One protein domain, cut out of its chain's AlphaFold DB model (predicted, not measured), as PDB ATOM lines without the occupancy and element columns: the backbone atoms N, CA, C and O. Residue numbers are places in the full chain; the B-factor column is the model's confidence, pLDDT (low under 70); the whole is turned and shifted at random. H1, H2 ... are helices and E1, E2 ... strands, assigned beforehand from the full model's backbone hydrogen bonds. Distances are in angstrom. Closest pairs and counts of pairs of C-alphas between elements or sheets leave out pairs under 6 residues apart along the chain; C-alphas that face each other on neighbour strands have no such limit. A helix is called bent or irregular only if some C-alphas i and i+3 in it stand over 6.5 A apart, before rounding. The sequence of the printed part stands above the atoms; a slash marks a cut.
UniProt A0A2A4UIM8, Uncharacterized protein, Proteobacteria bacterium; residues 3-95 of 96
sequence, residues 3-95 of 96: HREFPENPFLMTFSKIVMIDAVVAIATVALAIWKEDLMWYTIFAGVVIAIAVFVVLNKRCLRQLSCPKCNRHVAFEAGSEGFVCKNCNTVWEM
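What this domain is: This is residues 3 to 95 of the 96 residues of an uncharacterized protein of Proteobacteria bacterium (UniProt A0A2A4UIM8). A long helical hairpin, H1 and H2 side by side, has a small head at the end away from its turn: a little sheet of three short strands, E1, E3 and E2, with the loop of residues 66 to 82. The two helices make most of the length of a rod, and residues 34 to 39 at the turn stick out free at the far end. The printed part has 93 residues, with two named helices and three named strands in the order E1, H1, H2, E2, E3; the sheet runs E1, E3, E2 and is mixed, and the class is mostly helix. The whole is only just loose, close to extended, with a radius of gyration of the C-alphas of 18.4 A and spans of 59 by 21 by 18 A.

How they stand to each other: Strand E1, residues 3 to 5, is an edge strand, the parallel neighbour of E3, residues 91 to 94, at 44 degrees between their directions. N 4 and O 92 are 3.0 A apart and N 94 and O 4 are 2.9 A apart, both within hydrogen-bond range. Helix H1, residues 10 to 35, and helix H2, residues 37 to 65, touch and form a helical hairpin, opposite ways at a shallow tilt of 12 degrees. Their closest C-alphas are those of Ala 33 and Met 40, 4.6 A apart. In H1 every O i to N i+4 pair is within hydrogen-bond range; in H2, 23 of 25 are. H2 is irregular: C-alphas 38 and 41 are 8.1 A apart, against about 5 A in a regular helix. Neither helix is on the sheet. Strand E2, residues 83 to 86, is the other edge strand and forms a hairpin with E3, antiparallel at 155 degrees. N 84 and O 93 are within hydrogen-bond range at 2.8 A. Residues 76 to 77 make a short antiparallel pairing with residues 84 to 85 of E2. H1 is apart from E2 and E3, and H2 is apart from E1 and E3.

Where its parts are: E1 begins at C-alpha 3 (33.865, 41.236, -28.123) and is 7.1 A long. H1 is 37.8 A from first to last C-alpha, and H2, which begins at C-alpha 37 (48.414, 5.070, 10.260), is 41.8 A. E2 is 9.7 A long. E3 is 9.5 A long and ends at C-alpha 94 (35.559, 36.634, -23.155).

The domain as a whole: The C-alphas farthest apart are those of Asp 38 and Asn 90, at 58.7 A. The printed part has no cut. The link from H2 to E2, 17 residues, is long; the other three are tight. The mean pLDDT of the printed part is 79.0, and it is under 70 at residues 7 to 10, 64 to 65, 78 to 82 and 95.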
ATOM      1  N   HIS A   3      34.022  42.114 -29.284       77.50
ATOM      2  CA  HIS A   3      33.865  41.236 -28.123       77.50
ATOM      3  C   HIS A   3      32.955  40.064 -28.496       77.50
ATOM      4  O   HIS A   3      31.965  40.254 -29.214       77.50
ATOM      5  N   ARG A   4      33.343  38.847 -28.114       78.19
ATOM      6  CA  ARG A   4      32.571  37.617 -28.342       78.19
ATOM      7  C   ARG A   4      32.804  36.639 -27.203       78.19
ATOM      8  O   ARG A   4      33.927  36.520 -26.728       78.19
ATOM      9  N   GLU A   5      31.781  35.872 -26.862       76.06
ATOM     10  CA  GLU A   5      31.914  34.741 -25.944       76.06
ATOM     11  C   GLU A   5      32.680  33.588 -26.598       76.06
ATOM     12  O   GLU A   5      32.519  33.299 -27.792       76.06
ATOM     13  N   PHE A   6      33.543  32.939 -25.817       73.94
ATOM     14  CA  PHE A   6      34.280  31.764 -26.265       73.94
ATOM     15  C   PHE A   6      33.319  30.558 -26.400       73.94
ATOM     16  O   PHE A   6      32.724  30.152 -25.405       73.94
ATOM     17  N   PRO A   7      33.162  29.955 -27.598       68.69
ATOM     18  CA  PRO A   7      32.109  28.970 -27.882       68.69
ATOM     19  C   PRO A   7      32.242  27.645 -27.112       68.69
ATOM     20  O   PRO A   7      31.239  27.003 -26.832       68.69
ATOM     21  N   GLU A   8      33.460  27.239 -26.752       68.38
ATOM     22  CA  GLU A   8      33.726  26.108 -25.856       68.38
ATOM     23  C   GLU A   8      34.753  26.548 -24.823       68.38
ATOM     24  O   GLU A   8      35.897  26.796 -25.188       68.38
ATOM     25  N   ASN A   9      34.378  26.660 -23.547       66.50
ATOM     26  CA  ASN A   9      35.296  27.117 -22.507       66.50
ATOM     27  C   ASN A   9      36.339  26.015 -22.182       66.50
ATOM     28  O   ASN A   9      36.019  25.056 -21.466       66.50
ATOM     29  N   PRO A  10      37.601  26.123 -22.655       67.81
ATOM     30  CA  PRO A  10      38.603  25.072 -22.460       67.81
ATOM     31  C   PRO A  10      39.032  24.953 -20.990       67.81
ATOM     32  O   PRO A  10      39.549  23.911 -20.567       67.81
ATOM     33  N   PHE A  11      38.781  25.989 -20.184       71.31
ATOM     34  CA  PHE A  11      39.030  25.960 -18.748       71.31
ATOM     35  C   PHE A  11      38.037  25.068 -18.032       71.31
ATOM     36  O   PHE A  11      38.439  24.384 -17.103       71.31
ATOM     37  N   LEU A  12      36.788  24.995 -18.490       72.31
ATOM     38  CA  LEU A  12      35.773  24.147 -17.870       72.31
ATOM     39  C   LEU A  12      36.104  22.658 -18.072       72.31
ATOM     40  O   LEU A  12      36.060  21.869 -17.128       72.31
ATOM     41  N   MET A  13      36.569  22.289 -19.274       75.38
ATOM     42  CA  MET A  13      37.114  20.948 -19.537       75.38
ATOM     43  C   MET A  13      38.381  20.656 -18.724       75.38
ATOM     44  O   MET A  13      38.539  19.555 -18.192       75.38
ATOM     45  N   THR A  14      39.302  21.616 -18.631       78.88
ATOM     46  CA  THR A  14      40.543  21.446 -17.859       78.88
ATOM     47  C   THR A  14      40.246  21.320 -16.365       78.88
ATOM     48  O   THR A  14      40.812  20.452 -15.704       78.88
ATOM     49  N   PHE A  15      39.312  22.115 -15.850       79.88
ATOM     50  CA  PHE A  15      38.835  22.068 -14.473       79.88
ATOM     51  C   PHE A  15      38.189  20.720 -14.161       79.88
ATOM     52  O   PHE A  15      38.567  20.083 -13.184       79.88
ATOM     53  N   SER A  16      37.310  20.216 -15.031       83.12
ATOM     54  CA  SER A  16      36.721  18.879 -14.875       83.12
ATOM     55  C   SER A  16      37.786  17.774 -14.791       83.12
ATOM     56  O   SER A  16      37.697  16.895 -13.933       83.12
ATOM     57  N   LYS A  17      38.844  17.840 -15.616       82.50
ATOM     58  CA  LYS A  17      39.973  16.892 -15.549       82.50
ATOM     59  C   LYS A  17      40.751  16.998 -14.239       82.50
ATOM     60  O   LYS A  17      41.108  15.965 -13.681       82.50
ATOM     61  N   ILE A  18      41.008  18.215 -13.761       84.12
ATOM     62  CA  ILE A  18      41.673  18.447 -12.471       84.12
ATOM     63  C   ILE A  18      40.834  17.840 -11.344       84.12
ATOM     64  O   ILE A  18      41.355  17.032 -10.586       84.12
ATOM     65  N   VAL A  19      39.532  18.135 -11.300       85.00
ATOM     66  CA  VAL A  19      38.613  17.612 -10.277       85.00
ATOM     67  C   VAL A  19      38.593  16.083 -10.266       85.00
ATOM     68  O   VAL A  19      38.627  15.482  -9.194       85.00
ATOM     69  N   MET A  20      38.586  15.432 -11.435       87.88
ATOM     70  CA  MET A  20      38.672  13.969 -11.493       87.88
ATOM     71  C   MET A  20      39.997  13.432 -10.944       87.88
ATOM     72  O   MET A  20      39.990  12.446 -10.208       87.88
ATOM     73  N   ILE A  21      41.131  14.055 -11.283       86.62
ATOM     74  CA  ILE A  21      42.442  13.615 -10.783       86.62
ATOM     75  C   ILE A  21      42.530  13.826  -9.269       86.62
ATOM     76  O   ILE A  21      42.931  12.905  -8.560       86.62
ATOM     77  N   ASP A  22      42.099  14.980  -8.769       83.81
ATOM     78  CA  ASP A  22      42.112  15.295  -7.340       83.81
ATOM     79  C   ASP A  22      41.216  14.339  -6.544       83.81
ATOM     80  O   ASP A  22      41.611  13.884  -5.471       83.81
ATOM     81  N   ALA A  23      40.056  13.951  -7.084       87.44
ATOM     82  CA  ALA A  23      39.198  12.943  -6.463       87.44
ATOM     83  C   ALA A  23      39.902  11.580  -6.347       87.44
ATOM     84  O   ALA A  23      39.855  10.943  -5.294       87.44
ATOM     85  N   VAL A  24      40.601  11.145  -7.401       90.56
ATOM     86  CA  VAL A  24      41.375   9.892  -7.384       90.56
ATOM     87  C   VAL A  24      42.521   9.972  -6.376       90.56
ATOM     88  O   VAL A  24      42.716   9.038  -5.595       90.56
ATOM     89  N   VAL A  25      43.254  11.087  -6.353       88.50
ATOM     90  CA  VAL A  25      44.343  11.318  -5.395       88.50
ATOM     91  C   VAL A  25      43.805  11.304  -3.965       88.50
ATOM     92  O   VAL A  25      44.389  10.634  -3.115       88.50
ATOM     93  N   ALA A  26      42.678  11.962  -3.694       83.94
ATOM     94  CA  ALA A  26      42.055  11.973  -2.375       83.94
ATOM     95  C   ALA A  26      41.662  10.561  -1.917       83.94
ATOM     96  O   ALA A  26      42.030  10.158  -0.813       83.94
ATOM     97  N   ILE A  27      40.998   9.776  -2.772       89.69
ATOM     98  CA  ILE A  27      40.614   8.388  -2.459       89.69
ATOM     99  C   ILE A  27      41.852   7.536  -2.158       89.69
ATOM    100  O   ILE A  27      41.888   6.837  -1.145       89.69
ATOM    101  N   ALA A  28      42.886   7.621  -3.000       86.44
ATOM    102  CA  ALA A  28      44.136   6.891  -2.793       86.44
ATOM    103  C   ALA A  28      44.833   7.304  -1.487       86.44
ATOM    104  O   ALA A  28      45.344   6.455  -0.759       86.44
ATOM    105  N   THR A  29      44.810   8.596  -1.163       84.12
ATOM    106  CA  THR A  29      45.419   9.141   0.054       84.12
ATOM    107  C   THR A  29      44.690   8.660   1.307       84.12
ATOM    108  O   THR A  29      45.342   8.228   2.254       84.12
ATOM    109  N   VAL A  30      43.351   8.661   1.302       83.12
ATOM    110  CA  VAL A  30      42.536   8.135   2.410       83.12
ATOM    111  C   VAL A  30      42.767   6.633   2.589       83.12
ATOM    112  O   VAL A  30      42.995   6.181   3.708       83.12
ATOM    113  N   ALA A  31      42.784   5.860   1.500       85.44
ATOM    114  CA  ALA A  31      43.052   4.423   1.563       85.44
ATOM    115  C   ALA A  31      44.453   4.115   2.126       85.44
ATOM    116  O   ALA A  31      44.606   3.228   2.966       85.44
ATOM    117  N   LEU A  32      45.470   4.876   1.707       82.88
ATOM    118  CA  LEU A  32      46.837   4.747   2.219       82.88
ATOM    119  C   LEU A  32      46.956   5.171   3.685       82.88
ATOM    120  O   LEU A  32      47.682   4.525   4.433       82.88
ATOM    121  N   ALA A  33      46.249   6.223   4.099       78.44
ATOM    122  CA  ALA A  33      46.216   6.673   5.488       78.44
ATOM    123  C   ALA A  33      45.603   5.619   6.424       78.44
ATOM    124  O   ALA A  33      46.173   5.360   7.478       78.44
ATOM    125  N   ILE A  34      44.507   4.965   6.013       82.12
ATOM    126  CA  ILE A  34      43.886   3.865   6.776       82.12
ATOM    127  C   ILE A  34      44.836   2.662   6.881       82.12
ATOM    128  O   ILE A  34      44.880   1.989   7.904       82.12
ATOM    129  N   TRP A  35      45.607   2.370   5.829       83.38
ATOM    130  CA  TRP A  35      46.505   1.210   5.821       83.38
ATOM    131  C   TRP A  35      47.834   1.441   6.560       83.38
ATOM    132  O   TRP A  35      48.436   0.497   7.074       83.38
ATOM    133  N   LYS A  36      48.318   2.686   6.600       79.12
ATOM    134  CA  LYS A  36      49.604   3.089   7.189       79.12
ATOM    135  C   LYS A  36      49.396   4.275   8.133       79.12
ATOM    136  O   LYS A  36      49.860   5.380   7.844       79.12
ATOM    137  N   GLU A  37      48.732   4.032   9.262       74.50
ATOM    138  CA  GLU A  37      48.414   5.070  10.260       74.50
ATOM    139  C   GLU A  37      49.658   5.862  10.710       74.50
ATOM    140  O   GLU A  37      49.613   7.090  10.780       74.50
ATOM    141  N   ASP A  38      50.809   5.197  10.879       82.81
ATOM    142  CA  ASP A  38      52.077   5.831  11.288       82.81
ATOM    143  C   ASP A  38      52.611   6.882  10.294       82.81
ATOM    144  O   ASP A  38      53.408   7.749  10.653       82.81
ATOM    145  N   LEU A  39      52.197   6.812   9.023       78.69
ATOM    146  CA  LEU A  39      52.650   7.705   7.949       78.69
ATOM    147  C   LEU A  39      51.541   8.628   7.436       78.69
ATOM    148  O   LEU A  39      51.749   9.327   6.441       78.69
ATOM    149  N   MET A  40      50.391   8.671   8.114       77.69
ATOM    150  CA  MET A  40      49.199   9.412   7.688       77.69
ATOM    151  C   MET A  40      49.496  10.869   7.292       77.69
ATOM    152  O   MET A  40      49.041  11.345   6.256       77.69
ATOM    153  N   TRP A  41      50.296  11.594   8.078       76.44
ATOM    154  CA  TRP A  41      50.613  12.993   7.767       76.44
ATOM    155  C   TRP A  41      51.473  13.150   6.507       76.44
ATOM    156  O   TRP A  41      51.274  14.094   5.741       76.44
ATOM    157  N   TYR A  42      52.384  12.207   6.250       81.38
ATOM    158  CA  TYR A  42      53.208  12.212   5.041       81.38
ATOM    159  C   TYR A  42      52.394  11.855   3.797       81.38
ATOM    160  O   TYR A  42      52.601  12.464   2.748       81.38
ATOM    161  N   THR A  43      51.454  10.910   3.900       79.19
ATOM    162  CA  THR A  43      50.583  10.536   2.774       79.19
ATOM    163  C   THR A  43      49.624  11.669   2.421       79.19
ATOM    164  O   THR A  43      49.507  12.006   1.241       79.19
ATOM    165  N   ILE A  44      49.026  12.329   3.419       79.19
ATOM    166  CA  ILE A  44      48.186  13.520   3.216       79.19
ATOM    167  C   ILE A  44      48.986  14.641   2.547       79.19
ATOM    168  O   ILE A  44      48.547  15.190   1.533       79.19
ATOM    169  N   PHE A  45      50.178  14.956   3.061       83.56
ATOM    170  CA  PHE A  45      51.014  16.008   2.486       83.56
ATOM    171  C   PHE A  45      51.426  15.692   1.041       83.56
ATOM    172  O   PHE A  45      51.323  16.552   0.165       83.56
ATOM    173  N   ALA A  46      51.829  14.450   0.762       83.06
ATOM    174  CA  ALA A  46      52.172  14.014  -0.589       83.06
ATOM    175  C   ALA A  46      50.982  14.138  -1.556       83.06
ATOM    176  O   ALA A  46      51.155  14.638  -2.668       83.06
ATOM    177  N   GLY A  47      49.775  13.753  -1.125       81.25
ATOM    178  CA  GLY A  47      48.551  13.899  -1.917       81.25
ATOM    179  C   GLY A  47      48.263  15.356  -2.293       81.25
ATOM    180  O   GLY A  47      48.018  15.659  -3.461       81.25
ATOM    181  N   VAL A  48      48.387  16.279  -1.333       84.62
ATOM    182  CA  VAL A  48      48.199  17.722  -1.574       84.62
ATOM    183  C   VAL A  48      49.234  18.268  -2.562       84.62
ATOM    184  O   VAL A  48      48.881  19.004  -3.486       84.62
ATOM    185  N   VAL A  49      50.508  17.893  -2.417       88.31
ATOM    186  CA  VAL A  49      51.571  18.340  -3.335       88.31
ATOM    187  C   VAL A  49      51.312  17.850  -4.763       88.31
ATOM    188  O   VAL A  49      51.491  18.615  -5.714       88.31
ATOM    189  N   ILE A  50      50.851  16.606  -4.924       87.75
ATOM    190  CA  ILE A  50      50.499  16.049  -6.236       87.75
ATOM    191  C   ILE A  50      49.337  16.831  -6.862       87.75
ATOM    192  O   ILE A  50      49.443  17.217  -8.027       87.75
ATOM    193  N   ALA A  51      48.279  17.125  -6.102       84.38
ATOM    194  CA  ALA A  51      47.133  17.903  -6.585       84.38
ATOM    195  C   ALA A  51      47.556  19.298  -7.087       84.38
ATOM    196  O   ALA A  51      47.245  19.692  -8.216       84.38
ATOM    197  N   ILE A  52      48.376  20.016  -6.307       87.38
ATOM    198  CA  ILE A  52      48.907  21.333  -6.699       87.38
ATOM    199  C   ILE A  52      49.739  21.230  -7.986       87.38
ATOM    200  O   ILE A  52      49.583  22.043  -8.902       87.38
ATOM    201  N   ALA A  53      50.614  20.227  -8.087       88.00
ATOM    202  CA  ALA A  53      51.443  20.029  -9.273       88.00
ATOM    203  C   ALA A  53      50.595  19.748 -10.526       88.00
ATOM    204  O   ALA A  53      50.839  20.341 -11.583       88.00
ATOM    205  N   VAL A  54      49.574  18.893 -10.409       86.50
ATOM    206  CA  VAL A  54      48.632  18.591 -11.497       86.50
ATOM    207  C   VAL A  54      47.888  19.851 -11.935       86.50
ATOM    208  O   VAL A  54      47.852  20.138 -13.136       86.50
ATOM    209  N   PHE A  55      47.366  20.635 -10.986       85.06
ATOM    210  CA  PHE A  55      46.681  21.896 -11.268       85.06
ATOM    211  C   PHE A  55      47.564  22.843 -12.088       85.06
ATOM    212  O   PHE A  55      47.166  23.299 -13.163       85.06
ATOM    213  N   VAL A  56      48.797  23.095 -11.636       85.94
ATOM    214  CA  VAL A  56      49.728  24.013 -12.313       85.94
ATOM    215  C   VAL A  56      50.068  23.525 -13.725       85.94
ATOM    216  O   VAL A  56      50.063  24.314 -14.675       85.94
ATOM    217  N   VAL A  57      50.351  22.231 -13.892       86.25
ATOM    218  CA  VAL A  57      50.730  21.659 -15.193       86.25
ATOM    219  C   VAL A  57      49.568  21.706 -16.182       86.25
ATOM    220  O   VAL A  57      49.766  22.126 -17.328       86.25
ATOM    221  N   LEU A  58      48.369  21.295 -15.768       82.38
ATOM    222  CA  LEU A  58      47.197  21.279 -16.643       82.38
ATOM    223  C   LEU A  58      46.744  22.692 -17.004       82.38
ATOM    224  O   LEU A  58      46.484  22.955 -18.178       82.38
ATOM    225  N   ASN A  59      46.759  23.617 -16.047       80.88
ATOM    226  CA  ASN A  59      46.404  25.009 -16.304       80.88
ATOM    227  C   ASN A  59      47.398  25.668 -17.281       80.88
ATOM    228  O   ASN A  59      47.006  26.256 -18.292       80.88
ATOM    229  N   LYS A  60      48.708  25.453 -17.090       80.19
ATOM    230  CA  LYS A  60      49.738  25.944 -18.023       80.19
ATOM    231  C   LYS A  60      49.611  25.333 -19.423       80.19
ATOM    232  O   LYS A  60      49.869  26.019 -20.414       80.19
ATOM    233  N   ARG A  61      49.239  24.053 -19.531       77.94
ATOM    234  CA  ARG A  61      48.969  23.406 -20.827       77.94
ATOM    235  C   ARG A  61      47.734  23.993 -21.504       77.94
ATOM    236  O   ARG A  61      47.824  24.290 -22.691       77.94
ATOM    237  N   CYS A  62      46.648  24.210 -20.764       76.06
ATOM    238  CA  CYS A  62      45.431  24.841 -21.275       76.06
ATOM    239  C   CYS A  62      45.749  26.218 -21.869       76.06
ATOM    240  O   CYS A  62      45.490  26.453 -23.047       76.06
ATOM    241  N   LEU A  63      46.447  27.068 -21.109       71.56
ATOM    242  CA  LEU A  63      46.878  28.395 -21.564       71.56
ATOM    243  C   LEU A  63      47.743  28.351 -22.835       71.56
ATOM    244  O   LEU A  63      47.601  29.203 -23.705       71.56
ATOM    245  N   ARG A  64      48.622  27.349 -22.977       69.56
ATOM    246  CA  ARG A  64      49.451  27.179 -24.187       69.56
ATOM    247  C   ARG A  64      48.671  26.676 -25.399       69.56
ATOM    248  O   ARG A  64      49.054  26.986 -26.521       69.56
ATOM    249  N   GLN A  65      47.641  25.863 -25.193       69.25
ATOM    250  CA  GLN A  65      46.871  25.245 -26.279       69.25
ATOM    251  C   GLN A  65      45.703  26.113 -26.757       69.25
ATOM    252  O   GLN A  65      45.135  25.840 -27.815       69.25
ATOM    253  N   LEU A  66      45.375  27.179 -26.021       72.38
ATOM    254  CA  LEU A  66      44.320  28.112 -26.389       72.38
ATOM    255  C   LEU A  66      44.567  28.706 -27.781       72.38
ATOM    256  O   LEU A  66      45.553  29.399 -28.053       72.38
ATOM    257  N   SER A  67      43.638  28.391 -28.678       77.06
ATOM    258  CA  SER A  67      43.643  28.784 -30.082       77.06
ATOM    259  C   SER A  67      42.314  29.451 -30.417       77.06
ATOM    260  O   SER A  67      41.274  29.107 -29.865       77.06
ATOM    261  N   CYS A  68      42.341  30.429 -31.316       77.81
ATOM    262  CA  CYS A  68      41.149  31.142 -31.754       77.81
ATOM    263  C   CYS A  68      40.213  30.172 -32.493       77.81
ATOM    264  O   CYS A  68      40.625  29.644 -33.526       77.81
ATOM    265  N   PRO A  69      38.943  30.018 -32.092       73.69
ATOM    266  CA  PRO A  69      38.012  29.092 -32.745       73.69
ATOM    267  C   PRO A  69      37.706  29.479 -34.201       73.69
ATOM    268  O   PRO A  69      37.333  28.638 -35.009       73.69
ATOM    269  N   LYS A  70      37.896  30.754 -34.574       80.06
ATOM    270  CA  LYS A  70      37.638  31.242 -35.937       80.06
ATOM    271  C   LYS A  70      38.797  31.008 -36.910       80.06
ATOM    272  O   LYS A  70      38.564  30.839 -38.100       80.06
ATOM    273  N   CYS A  71      40.043  31.088 -36.442       83.50
ATOM    274  CA  CYS A  71      41.218  31.052 -37.325       83.50
ATOM    275  C   CYS A  71      42.299  30.056 -36.900       83.50
ATOM    276  O   CYS A  71      43.369  30.048 -37.500       83.50
ATOM    277  N   ASN A  72      42.047  29.278 -35.847       78.38
ATOM    278  CA  ASN A  72      42.913  28.240 -35.290       78.38
ATOM    279  C   ASN A  72      44.363  28.672 -34.999       78.38
ATOM    280  O   ASN A  72      45.276  27.855 -34.948       78.38
ATOM    281  N   ARG A  73      44.587  29.978 -34.820       80.25
ATOM    282  CA  ARG A  73      45.882  30.550 -34.424       80.25
ATOM    283  C   ARG A  73      45.898  30.783 -32.924       80.25
ATOM    284  O   ARG A  73      44.853  31.067 -32.344       80.25
ATOM    285  N   HIS A  74      47.084  30.709 -32.330       77.50
ATOM    286  CA  HIS A  74      47.277  30.924 -30.902       77.50
ATOM    287  C   HIS A  74      46.706  32.280 -30.456       77.50
ATOM    288  O   HIS A  74      46.926  33.299 -31.120       77.50
ATOM    289  N   VAL A  75      45.953  32.277 -29.355       77.50
ATOM    290  CA  VAL A  75      45.455  33.496 -28.706       77.50
ATOM    291  C   VAL A  75      46.291  33.773 -27.470       77.50
ATOM    292  O   VAL A  75      46.637  32.855 -26.732       77.50
ATOM    293  N   ALA A  76      46.635  35.039 -27.260       72.06
ATOM    294  CA  ALA A  76      47.398  35.456 -26.094       72.06
ATOM    295  C   ALA A  76      46.458  36.095 -25.072       72.06
ATOM    296  O   ALA A  76      45.500  36.783 -25.433       72.06
ATOM    297  N   PHE A  77      46.753  35.872 -23.797       70.19
ATOM    298  CA  PHE A  77      46.173  36.659 -22.720       70.19
ATOM    299  C   PHE A  77      46.950  37.976 -22.627       70.19
ATOM    300  O   PHE A  77      48.163  37.951 -22.406       70.19
ATOM    301  N   GLU A  78      46.287  39.112 -22.834       68.69
ATOM    302  CA  GLU A  78      46.884  40.431 -22.613       68.69
ATOM    303  C   GLU A  78      46.412  40.958 -21.251       68.69
ATOM    304  O   GLU A  78      45.221  41.001 -20.951       68.69
ATOM    305  N   ALA A  79      47.362  41.312 -20.381       54.03
ATOM    306  CA  ALA A  79      47.041  41.857 -19.068       54.03
ATOM    307  C   ALA A  79      46.287  43.188 -19.245       54.03
ATOM    308  O   ALA A  79      46.839  44.139 -19.794       54.03
ATOM    309  N   GLY A  80      45.026  43.234 -18.806       59.09
ATOM    310  CA  GLY A  80      44.140  44.396 -18.955       59.09
ATOM    311  C   GLY A  80      43.019  44.231 -19.988       59.09
ATOM    312  O   GLY A  80      42.125  45.071 -20.023       59.09
ATOM    313  N   SER A  81      43.011  43.161 -20.790       60.22
ATOM    314  CA  SER A  81      41.820  42.763 -21.552       60.22
ATOM    315  C   SER A  81      41.000  41.756 -20.746       60.22
ATOM    316  O   SER A  81      41.561  40.783 -20.252       60.22
ATOM    317  N   GLU A  82      39.679  41.935 -20.666       65.69
ATOM    318  CA  GLU A  82      38.725  41.020 -19.999       65.69
ATOM    319  C   GLU A  82      38.621  39.625 -20.674       65.69
ATOM    320  O   GLU A  82      37.699  38.857 -20.415       65.69
ATOM    321  N   GLY A  83      39.569  39.252 -21.544       73.06
ATOM    322  CA  GLY A  83      39.533  38.002 -22.299       73.06
ATOM    323  C   GLY A  83      40.804  37.692 -23.096       73.06
ATOM    324  O   GLY A  83      41.845  38.332 -22.948       73.06
ATOM    325  N   PHE A  84      40.719  36.684 -23.967       78.06
ATOM    326  CA  PHE A  84      41.797  36.268 -24.869       78.06
ATOM    327  C   PHE A  84      41.776  37.058 -26.169       78.06
ATOM    328  O   PHE A  84      40.783  37.061 -26.898       78.06
ATOM    329  N   VAL A  85      42.906  37.659 -26.526       80.81
ATOM    330  CA  VAL A  85      43.000  38.489 -27.726       80.81
ATOM    331  C   VAL A  85      43.515  37.660 -28.899       80.81
ATOM    332  O   VAL A  85      44.623  37.113 -28.886       80.81
ATOM    333  N   CYS A  86      42.722  37.599 -29.970       82.56
ATOM    334  CA  CYS A  86      43.171  37.079 -31.256       82.56
ATOM    335  C   CYS A  86      43.634  38.221 -32.165       82.56
ATOM    336  O   CYS A  86      42.813  38.882 -32.806       82.56
ATOM    337  N   LYS A  87      44.954  38.398 -32.309       80.94
ATOM    338  CA  LYS A  87      45.545  39.444 -33.172       80.94
ATOM    339  C   LYS A  87      45.171  39.300 -34.649       80.94
ATOM    340  O   LYS A  87      45.060  40.291 -35.355       80.94
ATOM    341  N   ASN A  88      44.923  38.073 -35.110       83.62
ATOM    342  CA  ASN A  88      44.569  37.810 -36.506       83.62
ATOM    343  C   ASN A  88      43.104  38.149 -36.830       83.62
ATOM    344  O   ASN A  88      42.796  38.575 -37.937       83.62
ATOM    345  N   CYS A  89      42.187  37.940 -35.881       82.06
ATOM    346  CA  CYS A  89      40.764  38.242 -36.065       82.06
ATOM    347  C   CYS A  89      40.355  39.609 -35.504       82.06
ATOM    348  O   CYS A  89      39.230  40.038 -35.754       82.06
ATOM    349  N   ASN A  90      41.250  40.273 -34.764       84.19
ATOM    350  CA  ASN A  90      40.981  41.491 -34.001       84.19
ATOM    351  C   ASN A  90      39.742  41.349 -33.087       84.19
ATOM    352  O   ASN A  90      38.882  42.236 -32.999       84.19
ATOM    353  N   THR A  91      39.643  40.175 -32.456       82.12
ATOM    354  CA  THR A  91      38.535  39.754 -31.590       82.12
ATOM    355  C   THR A  91      39.067  39.501 -30.187       82.12
ATOM    356  O   THR A  91      40.087  38.822 -30.040       82.12
ATOM    357  N   VAL A  92      38.355  40.015 -29.188       82.81
ATOM    358  CA  VAL A  92      38.533  39.662 -27.778       82.81
ATOM    359  C   VAL A  92      37.520  38.573 -27.465       82.81
ATOM    360  O   VAL A  92      36.326  38.747 -27.717       82.81
ATOM    361  N   TRP A  93      38.014  37.434 -27.000       79.81
ATOM    362  CA  TRP A  93      37.189  36.320 -26.574       79.81
ATOM    363  C   TRP A  93      37.061  36.328 -25.061       79.81
ATOM    364  O   TRP A  93      38.030  36.045 -24.356       79.81
ATOM    365  N   GLU A  94      35.876  36.648 -24.577       77.44
ATOM    366  CA  GLU A  94      35.559  36.634 -23.155       77.44
ATOM    367  C   GLU A  94      35.228  35.211 -22.715       77.44
ATOM    368  O   GLU A  94      34.618  34.426 -23.453       77.44
ATOM    369  N   MET A  95      35.672  34.869 -21.509       68.50
ATOM    370  CA  MET A  95      35.187  33.684 -20.819       68.50
ATOM    371  C   MET A  95      33.934  34.095 -20.064       68.50
ATOM    372  O   MET A  95      34.054  34.695 -19.000       68.50
TER     373      MET A  95